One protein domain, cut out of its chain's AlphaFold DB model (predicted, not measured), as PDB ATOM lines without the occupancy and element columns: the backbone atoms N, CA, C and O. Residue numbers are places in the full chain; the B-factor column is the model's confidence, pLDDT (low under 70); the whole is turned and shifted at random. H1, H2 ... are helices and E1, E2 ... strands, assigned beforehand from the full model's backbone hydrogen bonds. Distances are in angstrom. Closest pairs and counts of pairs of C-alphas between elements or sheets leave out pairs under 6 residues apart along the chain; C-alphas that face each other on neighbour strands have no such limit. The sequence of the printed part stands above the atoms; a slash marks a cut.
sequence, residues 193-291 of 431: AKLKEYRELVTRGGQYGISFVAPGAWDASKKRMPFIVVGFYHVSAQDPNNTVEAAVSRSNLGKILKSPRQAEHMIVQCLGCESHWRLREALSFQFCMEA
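This is residues 193 to 291 of the 431 residues of an uncharacterized protein of Aspergillus kawachii (strain NBRC 4308) (UniProt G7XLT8). A long, twisted sheet of three strands makes a wall, with the helices H1, H2 and H3 in a layer over one face, while H4 packs on H3 beyond one end of the sheet. The long loop between E1 and E2, residues 216 to 227, extends at that same end. The printed part has 99 residues with four named helices and three named strands, in the order H1 E1 E2 E3 H2 H3 H4, a mixed class; the sheet runs E1 - E2 - E3, all antiparallel. The whole is compact, with a radius of gyration of the C-alphas of 14.3 A, yet elongated in outline, spanning 45 by 24 by 21 A.

Find C-alpha 193 at (60.407, 28.544, -52.193); from there H1 runs 16.5 A through residues 193 to 204. Next come E1, residues 207 to 215, 23.9 A long from C-alpha 207 at (42.223, 37.097, -46.356), E2, residues 228 to 235, 22.7 A, and E3, residues 243 to 249, 19.2 A. H2 follows at once, residues 250 to 256, 10.0 A. H3 is residues 260 to 270, 15.4 A, and H4 is residues 279 to 289, 15.3 A, ending at C-alpha 289 at (41.510, 21.784, -19.005).

Begin with the sheet, a meander, each strand the antiparallel neighbour of the one before. In the hairpin E1 and E2, look for N 211 and O 231, 2.8 A apart and within hydrogen-bond range; in the hairpin E2 and E3, N 232 and O 246 are within that range at 2.9 A. With H1, H2 and H3 on one face, the sheet makes two layers, one of strands and one of helices. H1 has a height over the sheet of 10.2 A, H2 7.3 A and H3 7.7 A. H2 lies over E3, slantwise to the strands at 35 degrees on the local plane. H1 touches H2 at a steep tilt of 61 degrees, the same way, closest at the C-alphas of Arg 199 and Ile 256, 4.5 A. H2 touches H3 at a steep tilt of 63 degrees, opposite ways, closest at the C-alphas of Gly 254 and Pro 260, 4.1 A. H4 is not on the sheet; it touches H3 at a shallow tilt of 27 degrees, the same way, with the C-alphas of Val 268 and Leu 279 closest at 5.7 A. In H1, H2, H3 and H4 every O i to N i+4 pair is within hydrogen-bond range.

The two C-alphas farthest apart are those of Ser 221 and Gln 238, 46.8 A. The printed part has no cut, and E1 to E2 is the long link, with 12 residues between them. The model's mean pLDDT over the printed part is 94.5; look for values under 70 at residues 290 to 291.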
ATOM      1  N   ALA A 193      61.062  28.004 -51.002       97.81
ATOM      2  CA  ALA A 193      60.407  28.544 -52.193       97.81
ATOM      3  C   ALA A 193      58.895  28.715 -51.962       97.81
ATOM      4  O   ALA A 193      58.373  29.822 -52.112       97.81
ATOM      5  N   LYS A 194      58.208  27.674 -51.473       97.56
ATOM      6  CA  LYS A 194      56.783  27.755 -51.093       97.56
ATOM      7  C   LYS A 194      56.523  28.712 -49.926       97.56
ATOM      8  O   LYS A 194      55.542  29.447 -49.927       97.56
ATOM      9  N   LEU A 195      57.424  28.784 -48.942       97.88
ATOM     10  CA  LEU A 195      57.296  29.767 -47.854       97.88
ATOM     11  C   LEU A 195      57.487  31.218 -48.339       97.88
ATOM     12  O   LEU A 195      56.906  32.136 -47.753       97.88
ATOM     13  N   LYS A 196      58.266  31.445 -49.408       97.88
ATOM     14  CA  LYS A 196      58.348  32.740 -50.103       97.88
ATOM     15  C   LYS A 196      57.066  33.031 -50.884       97.88
ATOM     16  O   LYS A 196      56.569  34.147 -50.793       97.88
ATOM     17  N   GLU A 197      56.510  32.045 -51.581       97.69
ATOM     18  CA  GLU A 197      55.232  32.155 -52.296       97.69
ATOM     19  C   GLU A 197      54.087  32.559 -51.351       97.69
ATOM     20  O   GLU A 197      53.447  33.585 -51.573       97.69
ATOM     21  N   TYR A 198      53.896  31.855 -50.231       97.75
ATOM     22  CA  TYR A 198      52.861  32.197 -49.243       97.75
ATOM     23  C   TYR A 198      53.090  33.576 -48.601       97.75
ATOM     24  O   TYR A 198      52.143  34.330 -48.377       97.75
ATOM     25  N   ARG A 199      54.352  33.962 -48.358       97.69
ATOM     26  CA  ARG A 199      54.713  35.322 -47.918       97.69
ATOM     27  C   ARG A 199      54.340  36.375 -48.965       97.69
ATOM     28  O   ARG A 199      53.927  37.475 -48.596       97.69
ATOM     29  N   GLU A 200      54.518  36.083 -50.250       97.12
ATOM     30  CA  GLU A 200      54.113  36.972 -51.338       97.12
ATOM     31  C   GLU A 200      52.592  37.068 -51.449       97.12
ATOM     32  O   GLU A 200      52.102  38.187 -51.543       97.12
ATOM     33  N   LEU A 201      51.848  35.961 -51.348       95.75
ATOM     34  CA  LEU A 201      50.379  35.971 -51.292       95.75
ATOM     35  C   LEU A 201      49.871  36.885 -50.165       95.75
ATOM     36  O   LEU A 201      49.134  37.829 -50.433       95.75
ATOM     37  N   VAL A 202      50.368  36.707 -48.936       96.12
ATOM     38  CA  VAL A 202      50.046  37.583 -47.791       96.12
ATOM     39  C   VAL A 202      50.455  39.045 -48.041       96.12
ATOM     40  O   VAL A 202      49.754  39.962 -47.625       96.12
ATOM     41  N   THR A 203      51.560  39.295 -48.754       96.19
ATOM     42  CA  THR A 203      52.014  40.661 -49.089       96.19
ATOM     43  C   THR A 203      51.180  41.308 -50.212       96.19
ATOM     44  O   THR A 203      51.108  42.533 -50.272       96.19
ATOM     45  N   ARG A 204      50.525  40.521 -51.077       95.00
ATOM     46  CA  ARG A 204      49.611  40.996 -52.138       95.00
ATOM     47  C   ARG A 204      48.201  41.328 -51.613       95.00
ATOM     48  O   ARG A 204      47.404  41.888 -52.360       95.00
ATOM     49  N   GLY A 205      47.897  41.009 -50.352       93.94
ATOM     50  CA  GLY A 205      46.573  41.175 -49.745       93.94
ATOM     51  C   GLY A 205      45.690  39.931 -49.885       93.94
ATOM     52  O   GLY A 205      46.174  38.841 -50.180       93.94
ATOM     53  N   GLY A 206      44.386  40.088 -49.650       93.50
ATOM     54  CA  GLY A 206      43.457  38.967 -49.453       93.50
ATOM     55  C   GLY A 206      43.221  38.658 -47.977       93.50
ATOM     56  O   GLY A 206      43.703  39.374 -47.097       93.50
ATOM     57  N   GLN A 207      42.458  37.602 -47.710       96.69
ATOM     58  CA  GLN A 207      42.223  37.097 -46.356       96.69
ATOM     59  C   GLN A 207      43.173  35.928 -46.085       96.69
ATOM     60  O   GLN A 207      43.488  35.160 -46.989       96.69
ATOM     61  N   TYR A 208      43.656  35.784 -44.855       97.69
ATOM     62  CA  TYR A 208      44.473  34.640 -44.452       97.69
ATOM     63  C   TYR A 208      44.262  34.331 -42.977       97.69
ATOM     64  O   TYR A 208      43.949  35.221 -42.185       97.69
ATOM     65  N   GLY A 209      44.454  33.072 -42.604       97.94
ATOM     66  CA  GLY A 209      44.141  32.606 -41.263       97.94
ATOM     67  C   GLY A 209      44.778  31.268 -40.923       97.94
ATOM     68  O   GLY A 209      45.714  30.805 -41.581       97.94
ATOM     69  N   ILE A 210      44.256  30.675 -39.853       98.00
ATOM     70  CA  ILE A 210      44.568  29.317 -39.423       98.00
ATOM     71  C   ILE A 210      43.256  28.524 -39.410       98.00
ATOM     72  O   ILE A 210      42.275  29.006 -38.848       98.00
ATOM     73  N   SER A 211      43.227  27.350 -40.043       97.25
ATOM     74  CA  SER A 211      42.066  26.443 -40.065       97.25
ATOM     75  C   SER A 211      42.123  25.369 -38.976       97.25
ATOM     76  O   SER A 211      41.083  24.920 -38.509       97.25
ATOM     77  N   PHE A 212      43.324  24.979 -38.534       97.75
ATOM     78  CA  PHE A 212      43.524  24.099 -37.379       97.75
ATOM     79  C   PHE A 212      44.862  24.366 -36.681       97.75
ATOM     80  O   PHE A 212      45.834  24.793 -37.312       97.75
ATOM     81  N   VAL A 213      44.944  24.027 -35.392       98.06
ATOM     82  CA  VAL A 213      46.191  23.965 -34.617       98.06
ATOM     83  C   VAL A 213      46.368  22.540 -34.109       98.06
ATOM     84  O   VAL A 213      45.501  22.024 -33.419       98.06
ATOM     85  N   ALA A 214      47.501  21.921 -34.434       98.06
ATOM     86  CA  ALA A 214      47.909  20.604 -33.960       98.06
ATOM     87  C   ALA A 214      49.105  20.759 -32.998       98.06
ATOM     88  O   ALA A 214      50.258  20.840 -33.456       98.06
ATOM     89  N   PRO A 215      48.868  20.864 -31.676       97.44
ATOM     90  CA  PRO A 215      49.926  20.838 -30.680       97.44
ATOM     91  C   PRO A 215      50.444  19.406 -30.498       97.44
ATOM     92  O   PRO A 215      49.690  18.435 -30.549       97.44
ATOM     93  N   GLY A 216      51.751  19.271 -30.291       96.31
ATOM     94  CA  GLY A 216      52.359  18.008 -29.883       96.31
ATOM     95  C   GLY A 216      52.395  17.853 -28.371       96.31
ATOM     96  O   GLY A 216      52.321  18.847 -27.645       96.31
ATOM     97  N   ALA A 217      52.571  16.611 -27.915       93.19
ATOM     98  CA  ALA A 217      52.707  16.277 -26.500       93.19
ATOM     99  C   ALA A 217      53.686  17.231 -25.793       93.19
ATOM    100  O   ALA A 217      54.847  17.378 -26.201       93.19
ATOM    101  N   TRP A 218      53.201  17.899 -24.747       93.81
ATOM    102  CA  TRP A 218      53.950  18.919 -24.028       93.81
ATOM    103  C   TRP A 218      54.165  18.540 -22.568       93.81
ATOM    104  O   TRP A 218      53.359  17.866 -21.941       93.81
ATOM    105  N   ASP A 219      55.278  19.023 -22.035       92.00
ATOM    106  CA  ASP A 219      55.621  18.969 -20.628       92.00
ATOM    107  C   ASP A 219      55.842  20.414 -20.178       92.00
ATOM    108  O   ASP A 219      56.817  21.059 -20.580       92.00
ATOM    109  N   ALA A 220      54.915  20.925 -19.366       88.94
ATOM    110  CA  ALA A 220      54.915  22.311 -18.914       88.94
ATOM    111  C   ALA A 220      56.150  22.671 -18.063       88.94
ATOM    112  O   ALA A 220      56.577  23.836 -18.093       88.94
ATOM    113  N   SER A 221      56.755  21.686 -17.373       88.56
ATOM    114  CA  SER A 221      57.978  21.858 -16.572       88.56
ATOM    115  C   SER A 221      59.189  22.187 -17.449       88.56
ATOM    116  O   SER A 221      60.071  22.964 -17.069       88.56
ATOM    117  N   LYS A 222      59.221  21.662 -18.681       90.75
ATOM    118  CA  LYS A 222      60.282  21.959 -19.642       90.75
ATOM    119  C   LYS A 222      60.088  23.375 -20.181       90.75
ATOM    120  O   LYS A 222      59.048  23.730 -20.731       90.75
ATOM    121  N   LYS A 223      61.147  24.196 -20.125       91.88
ATOM    122  CA  LYS A 223      61.164  25.563 -20.694       91.88
ATOM    123  C   LYS A 223      60.780  25.593 -22.184       91.88
ATOM    124  O   LYS A 223      60.183  26.564 -22.651       91.88
ATOM    125  N   ARG A 224      61.102  24.528 -22.924       93.56
ATOM    126  CA  ARG A 224      60.825  24.360 -24.357       93.56
ATOM    127  C   ARG A 224      59.323  24.151 -24.621       93.56
ATOM    128  O   ARG A 224      58.708  23.256 -24.059       93.56
ATOM    129  N   MET A 225      58.773  24.963 -25.525       94.50
ATOM    130  CA  MET A 225      57.428  24.800 -26.101       94.50
ATOM    131  C   MET A 225      57.329  23.507 -26.936       94.50
ATOM    132  O   MET A 225      58.359  23.073 -27.468       94.50
ATOM    133  N   PRO A 226      56.131  22.917 -27.111       96.19
ATOM    134  CA  PRO A 226      55.976  21.725 -27.935       96.19
ATOM    135  C   PRO A 226      56.235  22.036 -29.415       96.19
ATOM    136  O   PRO A 226      56.324  23.196 -29.836       96.19
ATOM    137  N   PHE A 227      56.347  20.988 -30.230       97.00
ATOM    138  CA  PHE A 227      56.164  21.155 -31.669       97.00
ATOM    139  C   PHE A 227      54.696  21.492 -31.942       97.00
ATOM    140  O   PHE A 227      53.806  20.964 -31.285       97.00
ATOM    141  N   ILE A 228      54.455  22.396 -32.889       98.19
ATOM    142  CA  ILE A 228      53.109  22.812 -33.289       98.19
ATOM    143  C   ILE A 228      53.100  22.919 -34.812       98.19
ATOM    144  O   ILE A 228      53.969  23.584 -35.399       98.19
ATOM    145  N   VAL A 229      52.129  22.253 -35.427       98.50
ATOM    146  CA  VAL A 229      51.777  22.379 -36.844       98.50
ATOM    147  C   VAL A 229      50.414  23.054 -36.924       98.50
ATOM    148  O   VAL A 229      49.584  22.876 -36.039       98.50
ATOM    149  N   VAL A 230      50.194  23.865 -37.950       98.56
ATOM    150  CA  VAL A 230      48.947  24.608 -38.146       98.56
ATOM    151  C   VAL A 230      48.530  24.548 -39.607       98.56
ATOM    152  O   VAL A 230      49.393  24.589 -40.487       98.56
ATOM    153  N   GLY A 231      47.231  24.468 -39.873       98.31
ATOM    154  CA  GLY A 231      46.690  24.659 -41.216       98.31
ATOM    155  C   GLY A 231      46.688  26.143 -41.544       98.31
ATOM    156  O   GLY A 231      45.842  26.866 -41.039       98.31
ATOM    157  N   PHE A 232      47.643  26.618 -42.338       98.38
ATOM    158  CA  PHE A 232      47.606  27.970 -42.891       98.38
ATOM    159  C   PHE A 232      46.668  27.991 -44.100       98.38
ATOM    160  O   PHE A 232      46.774  27.110 -44.954       98.38
ATOM    161  N   TYR A 233      45.812  29.010 -44.194       97.94
ATOM    162  CA  TYR A 233      45.037  29.282 -45.405       97.94
ATOM    163  C   TYR A 233      45.197  30.730 -45.884       97.94
ATOM    164  O   TYR A 233      45.386  31.647 -45.081       97.94
ATOM    165  N   HIS A 234      45.079  30.936 -47.196       97.94
ATOM    166  CA  HIS A 234      44.980  32.244 -47.854       97.94
ATOM    167  C   HIS A 234      43.888  32.206 -48.930       97.94
ATOM    168  O   HIS A 234      43.794  31.235 -49.673       97.94
ATOM    169  N   VAL A 235      43.080  33.263 -49.005       97.06
ATOM    170  CA  VAL A 235      42.037  33.489 -50.013       97.06
ATOM    171  C   VAL A 235      42.381  34.776 -50.759       97.06
ATOM    172  O   VAL A 235      42.490  35.852 -50.155       97.06
ATOM    173  N   SER A 236      42.564  34.684 -52.077       95.00
ATOM    174  CA  SER A 236      42.977  35.826 -52.896       95.00
ATOM    175  C   SER A 236      41.893  36.905 -52.992       95.00
ATOM    176  O   SER A 236      40.740  36.627 -53.309       95.00
ATOM    177  N   ALA A 237      42.285  38.174 -52.823       92.06
ATOM    178  CA  ALA A 237      41.400  39.321 -53.062       92.06
ATOM    179  C   ALA A 237      40.957  39.469 -54.533       92.06
ATOM    180  O   ALA A 237      40.020  40.211 -54.813       92.06
ATOM    181  N   GLN A 238      41.654  38.815 -55.469       91.44
ATOM    182  CA  GLN A 238      41.357  38.866 -56.907       91.44
ATOM    183  C   GLN A 238      40.538  37.664 -57.392       91.44
ATOM    184  O   GLN A 238      39.865  37.767 -58.413       91.44
ATOM    185  N   ASP A 239      40.599  36.541 -56.674       91.25
ATOM    186  CA  ASP A 239      39.870  35.313 -56.990       91.25
ATOM    187  C   ASP A 239      39.538  34.566 -55.685       91.25
ATOM    188  O   ASP A 239      40.401  33.869 -55.144       91.25
ATOM    189  N   PRO A 240      38.310  34.704 -55.153       89.38
ATOM    190  CA  PRO A 240      37.924  34.073 -53.895       89.38
ATOM    191  C   PRO A 240      37.741  32.551 -54.003       89.38
ATOM    192  O   PRO A 240      37.597  31.901 -52.973       89.38
ATOM    193  N   ASN A 241      37.757  31.973 -55.212       91.88
ATOM    194  CA  ASN A 241      37.763  30.518 -55.391       91.88
ATOM    195  C   ASN A 241      39.182  29.935 -55.268       91.88
ATOM    196  O   ASN A 241      39.342  28.736 -55.040       91.88
ATOM    197  N   ASN A 242      40.215  30.771 -55.414       91.50
ATOM    198  CA  ASN A 242      41.610  30.379 -55.264       91.50
ATOM    199  C   ASN A 242      42.029  30.437 -53.785       91.50
ATOM    200  O   ASN A 242      42.744  31.345 -53.348       91.50
ATOM    201  N   THR A 243      41.538  29.461 -53.019       94.06
ATOM    202  CA  THR A 243      41.951  29.211 -51.633       94.06
ATOM    203  C   THR A 243      43.172  28.296 -51.615       94.06
ATOM    204  O   THR A 243      43.130  27.168 -52.104       94.06
ATOM    205  N   VAL A 244      44.262  28.767 -51.014       95.56
ATOM    206  CA  VAL A 244      45.491  27.997 -50.799       95.56
ATOM    207  C   VAL A 244      45.521  27.510 -49.357       95.56
ATOM    208  O   VAL A 244      45.622  28.330 -48.448       95.56
ATOM    209  N   GLU A 245      45.499  26.193 -49.145       96.69
ATOM    210  CA  GLU A 245      45.655  25.569 -47.822       96.69
ATOM    211  C   GLU A 245      46.970  24.785 -47.712       96.69
ATOM    212  O   GLU A 245      47.372  24.075 -48.638       96.69
ATOM    213  N   ALA A 246      47.658  24.897 -46.571       97.31
ATOM    214  CA  ALA A 246      48.896  24.170 -46.311       97.31
ATOM    215  C   ALA A 246      49.187  23.989 -44.814       97.31
ATOM    216  O   ALA A 246      49.230  24.956 -44.052       97.31
ATOM    217  N   ALA A 247      49.520  22.767 -44.392       98.31
ATOM    218  CA  ALA A 247      50.060  22.541 -43.054       98.31
ATOM    219  C   ALA A 247      51.495  23.093 -42.937       98.31
ATOM    220  O   ALA A 247      52.398  22.669 -43.662       98.31
ATOM    221  N   VAL A 248      51.733  24.009 -41.997       98.31
ATOM    222  CA  VAL A 248      53.038  24.644 -41.742       98.31
ATOM    223  C   VAL A 248      53.434  24.507 -40.272       98.31
ATOM    224  O   VAL A 248      52.589  24.432 -39.387       98.31
ATOM    225  N   SER A 249      54.733  24.488 -39.968       98.25
ATOM    226  CA  SER A 249      55.190  24.570 -38.574       98.25
ATOM    227  C   SER A 249      55.044  25.996 -38.028       98.25
ATOM    228  O   SER A 249      55.153  26.964 -38.782       98.25
ATOM    229  N   ARG A 250      54.898  26.156 -36.705       97.69
ATOM    230  CA  ARG A 250      54.861  27.480 -36.041       97.69
ATOM    231  C   ARG A 250      55.997  28.421 -36.476       97.69
ATOM    232  O   ARG A 250      55.768  29.606 -36.707       97.69
ATOM    233  N   SER A 251      57.225  27.912 -36.606       97.25
ATOM    234  CA  SER A 251      58.369  28.718 -37.059       97.25
ATOM    235  C   SER A 251      58.259  29.122 -38.531       97.25
ATOM    236  O   SER A 251      58.691  30.215 -38.895       97.25
ATOM    237  N   ASN A 252      57.651  28.281 -39.371       98.19
ATOM    238  CA  ASN A 252      57.407  28.592 -40.777       98.19
ATOM    239  C   ASN A 252      56.246  29.584 -40.949       98.19
ATOM    240  O   ASN A 252      56.375  30.490 -41.767       98.19
ATOM    241  N   LEU A 253      55.195  29.535 -40.119       98.31
ATOM    242  CA  LEU A 253      54.186  30.605 -40.066       98.31
ATOM    243  C   LEU A 253      54.838  31.959 -39.721       98.31
ATOM    244  O   LEU A 253      54.595  32.956 -40.399       98.31
ATOM    245  N   GLY A 254      55.762  31.985 -38.753       97.94
ATOM    246  CA  GLY A 254      56.575  33.171 -38.453       97.94
ATOM    247  C   GLY A 254      57.426  33.669 -39.636       97.94
ATOM    248  O   GLY A 254      57.582  34.878 -39.806       97.94
ATOM    249  N   LYS A 255      57.930  32.765 -40.497       98.12
ATOM    250  CA  LYS A 255      58.608  33.127 -41.760       98.12
ATOM    251  C   LYS A 255      57.641  33.702 -42.805       98.12
ATOM    252  O   LYS A 255      58.052  34.603 -43.540       98.12
ATOM    253  N   ILE A 256      56.409  33.196 -42.896       97.88
ATOM    254  CA  ILE A 256      55.380  33.667 -43.841       97.88
ATOM    255  C   ILE A 256      54.944  35.087 -43.462       97.88
ATOM    256  O   ILE A 256      55.101  36.013 -44.255       97.88
ATOM    257  N   LEU A 257      54.511  35.277 -42.213       97.38
ATOM    258  CA  LEU A 257      53.988  36.549 -41.696       97.38
ATOM    259  C   LEU A 257      55.069  37.613 -41.433       97.38
ATOM    260  O   LEU A 257      54.747  38.724 -41.027       97.38
ATOM    261  N   LYS A 258      56.358  37.277 -41.597       96.81
ATOM    262  CA  LYS A 258      57.532  38.102 -41.221       96.81
ATOM    263  C   LYS A 258      57.605  38.467 -39.719       96.81
ATOM    264  O   LYS A 258      58.561  39.115 -39.304       96.81
ATOM    265  N   SER A 259      56.645  38.028 -38.902       97.25
ATOM    266  CA  SER A 259      56.513  38.340 -37.475       97.25
ATOM    267  C   SER A 259      56.190  37.074 -36.668       97.25
ATOM    268  O   SER A 259      55.053  36.592 -36.696       97.25
ATOM    269  N   PRO A 260      57.152  36.527 -35.896       96.88
ATOM    270  CA  PRO A 260      56.900  35.387 -35.014       96.88
ATOM    271  C   PRO A 260      55.844  35.676 -33.939       96.88
ATOM    272  O   PRO A 260      55.062  34.791 -33.614       96.88
ATOM    273  N   ARG A 261      55.764  36.917 -33.432       96.75
ATOM    274  CA  ARG A 261      54.737  37.314 -32.450       96.75
ATOM    275  C   ARG A 261      53.329  37.281 -33.043       96.75
ATOM    276  O   ARG A 261      52.412  36.827 -32.373       96.75
ATOM    277  N   GLN A 262      53.162  37.719 -34.293       96.81
ATOM    278  CA  GLN A 262      51.869  37.655 -34.981       96.81
ATOM    279  C   GLN A 262      51.460  36.202 -35.261       96.81
ATOM    280  O   GLN A 262      50.303  35.849 -35.065       96.81
ATOM    281  N   ALA A 263      52.418  35.343 -35.629       97.69
ATOM    282  CA  ALA A 263      52.179  33.907 -35.760       97.69
ATOM    283  C   ALA A 263      51.720  33.274 -34.435       97.69
ATOM    284  O   ALA A 263      50.757  32.515 -34.428       97.69
ATOM    285  N   GLU A 264      52.360  33.599 -33.307       97.62
ATOM    286  CA  GLU A 264      51.929  33.104 -31.993       97.62
ATOM    287  C   GLU A 264      50.550  33.652 -31.579       97.62
ATOM    288  O   GLU A 264      49.735  32.884 -31.078       97.62
ATOM    289  N   HIS A 265      50.247  34.924 -31.862       97.19
ATOM    290  CA  HIS A 265      48.940  35.544 -31.597       97.19
ATOM    291  C   HIS A 265      47.798  34.886 -32.389       97.19
ATOM    292  O   HIS A 265      46.757  34.572 -31.821       97.19
ATOM    293  N   MET A 266      47.997  34.612 -33.684       97.69
ATOM    294  CA  MET A 266      46.996  33.910 -34.502       97.69
ATOM    295  C   MET A 266      46.746  32.477 -34.010       97.69
ATOM    296  O   MET A 266      45.619  31.996 -34.080       97.69
ATOM    297  N   ILE A 267      47.767  31.804 -33.466       97.94
ATOM    298  CA  ILE A 267      47.605  30.480 -32.845       97.94
ATOM    299  C   ILE A 267      46.799  30.586 -31.543       97.94
ATOM    300  O   ILE A 267      45.896  29.786 -31.342       97.94
ATOM    301  N   VAL A 268      47.070  31.583 -30.692       97.69
ATOM    302  CA  VAL A 268      46.290  31.847 -29.464       97.69
ATOM    303  C   VAL A 268      44.812  32.094 -29.789       97.69
ATOM    304  O   VAL A 268      43.947  31.477 -29.174       97.69
ATOM    305  N   GLN A 269      44.523  32.908 -30.809       96.69
ATOM    306  CA  GLN A 269      43.156  33.156 -31.281       96.69
ATOM    307  C   GLN A 269      42.485  31.882 -31.827       96.69
ATOM    308  O   GLN A 269      41.328  31.618 -31.516       96.69
ATOM    309  N   CYS A 270      43.211  31.054 -32.587       96.19
ATOM    310  CA  CYS A 270      42.689  29.785 -33.107       96.19
ATOM    311  C   CYS A 270      42.467  28.716 -32.014       96.19
ATOM    312  O   CYS A 270      41.704  27.780 -32.227       96.19
ATOM    313  N   LEU A 271      43.101  28.857 -30.844       95.38
ATOM    314  CA  LEU A 271      42.852  28.043 -29.646       95.38
ATOM    315  C   LEU A 271      41.673  28.565 -28.796       95.38
ATOM    316  O   LEU A 271      41.473  28.088 -27.681       95.38
ATOM    317  N   GLY A 272      40.925  29.567 -29.279       93.69
ATOM    318  CA  GLY A 272      39.813  30.192 -28.552       93.69
ATOM    319  C   GLY A 272      40.238  31.055 -27.357       93.69
ATOM    320  O   GLY A 272      39.389  31.486 -26.581       93.69
ATOM    321  N   CYS A 273      41.538  31.306 -27.184       93.75
ATOM    322  CA  CYS A 273      42.073  32.063 -26.058       93.75
ATOM    323  C   CYS A 273      42.102  33.574 -26.337       93.75
ATOM    324  O   CYS A 273      42.175  34.026 -27.484       93.75
ATOM    325  N   GLU A 274      42.100  34.375 -25.270       89.88
ATOM    326  CA  GLU A 274      42.159  35.830 -25.391       89.88
ATOM    327  C   GLU A 274      43.439  36.320 -26.082       89.88
ATOM    328  O   GLU A 274      44.549  35.878 -25.793       89.88
ATOM    329  N   SER A 275      43.293  37.334 -26.938       85.94
ATOM    330  CA  SER A 275      44.391  37.911 -27.734       85.94
ATOM    331  C   SER A 275      45.526  38.535 -26.899       85.94
ATOM    332  O   SER A 275      46.604  38.802 -27.426       85.94
ATOM    333  N   HIS A 276      45.313  38.762 -25.597       91.38
ATOM    334  CA  HIS A 276      46.341  39.272 -24.687       91.38
ATOM    335  C   HIS A 276      47.249  38.171 -24.096       91.38
ATOM    336  O   HIS A 276      48.299  38.491 -23.534       91.38
ATOM    337  N   TRP A 277      46.879  36.890 -24.225       94.38
ATOM    338  CA  TRP A 277      47.643  35.755 -23.696       94.38
ATOM    339  C   TRP A 277      48.849  35.420 -24.576       94.38
ATOM    340  O   TRP A 277      48.795  35.481 -25.807       94.38
ATOM    341  N   ARG A 278      49.954  34.980 -23.966       95.69
ATOM    342  CA  ARG A 278      51.061  34.377 -24.720       95.69
ATOM    343  C   ARG A 278      50.738  32.927 -25.053       95.69
ATOM    344  O   ARG A 278      50.104  32.221 -24.275       95.69
ATOM    345  N   LEU A 279      51.307  32.418 -26.146       96.19
ATOM    346  CA  LEU A 279      51.108  31.027 -26.571       96.19
ATOM    347  C   LEU A 279      51.520  29.979 -25.513       96.19
ATOM    348  O   LEU A 279      50.974  28.880 -25.508       96.19
ATOM    349  N   ARG A 280      52.447  30.298 -24.594       95.44
ATOM    350  CA  ARG A 280      52.734  29.436 -23.430       95.44
ATOM    351  C   ARG A 280      51.559  29.385 -22.455       95.44
ATOM    352  O   ARG A 280      51.206  28.301 -22.018       95.44
ATOM    353  N   GLU A 281      50.990  30.537 -22.119       95.31
ATOM    354  CA  GLU A 281      49.888  30.665 -21.159       95.31
ATOM    355  C   GLU A 281      48.612  30.011 -21.723       95.31
ATOM    356  O   GLU A 281      47.999  29.193 -21.044       95.31
ATOM    357  N   ALA A 282      48.306  30.244 -23.006       95.44
ATOM    358  CA  ALA A 282      47.196  29.603 -23.717       95.44
ATOM    359  C   ALA A 282      47.301  28.071 -23.767       95.44
ATOM    360  O   ALA A 282      46.335  27.383 -23.449       95.44
ATOM    361  N   LEU A 283      48.475  27.520 -24.101       94.75
ATOM    362  CA  LEU A 283      48.663  26.069 -24.040       94.75
ATOM    363  C   LEU A 283      48.628  25.547 -22.603       94.75
ATOM    364  O   LEU A 283      48.068  24.483 -22.382       94.75
ATOM    365  N   SER A 284      49.186  26.262 -21.618       93.38
ATOM    366  CA  SER A 284      49.120  25.823 -20.217       93.38
ATOM    367  C   SER A 284      47.678  25.730 -19.731       93.38
ATOM    368  O   SER A 284      47.334  24.747 -19.091       93.38
ATOM    369  N   PHE A 285      46.830  26.695 -20.088       92.25
ATOM    370  CA  PHE A 285      45.402  26.635 -19.796       92.25
ATOM    371  C   PHE A 285      44.728  25.437 -20.482       92.25
ATOM    372  O   PHE A 285      44.105  24.631 -19.796       92.25
ATOM    373  N   GLN A 286      44.915  25.259 -21.797       90.38
ATOM    374  CA  GLN A 286      44.295  24.148 -22.531       90.38
ATOM    375  C   GLN A 286      44.742  22.775 -21.998       90.38
ATOM    376  O   GLN A 286      43.893  21.963 -21.653       90.38
ATOM    377  N   PHE A 287      46.041  22.537 -21.786       86.06
ATOM    378  CA  PHE A 287      46.531  21.275 -21.205       86.06
ATOM    379  C   PHE A 287      46.106  21.059 -19.737       86.06
ATOM    380  O   PHE A 287      46.095  19.919 -19.279       86.06
ATOM    381  N   CYS A 288      45.751  22.112 -18.989       85.06
ATOM    382  CA  CYS A 288      45.143  21.981 -17.659       85.06
ATOM    383  C   CYS A 288      43.631  21.696 -17.707       85.06
ATOM    384  O   CYS A 288      43.117  21.102 -16.765       85.06
ATOM    385  N   MET A 289      42.934  22.086 -18.779       78.25
ATOM    386  CA  MET A 289      41.510  21.784 -19.005       78.25
ATOM    387  C   MET A 289      41.298  20.414 -19.674       78.25
ATOM    388  O   MET A 289      40.333  19.725 -19.361       78.25
ATOM    389  N   GLU A 290      42.209  20.000 -20.561       64.50
ATOM    390  CA  GLU A 290      42.261  18.661 -21.173       64.50
ATOM    391  C   GLU A 290      42.878  17.598 -20.250       64.50
ATOM    392  O   GLU A 290      42.831  16.406 -20.564       64.50
ATOM    393  N   ALA A 291      43.457  17.998 -19.109       51.19
ATOM    394  CA  ALA A 291      43.843  17.058 -18.064       51.19
ATOM    395  C   ALA A 291      42.595  16.247 -17.680       51.19
ATOM    396  O   ALA A 291      41.602  16.842 -17.254       51.19
TER     397      ALA A 291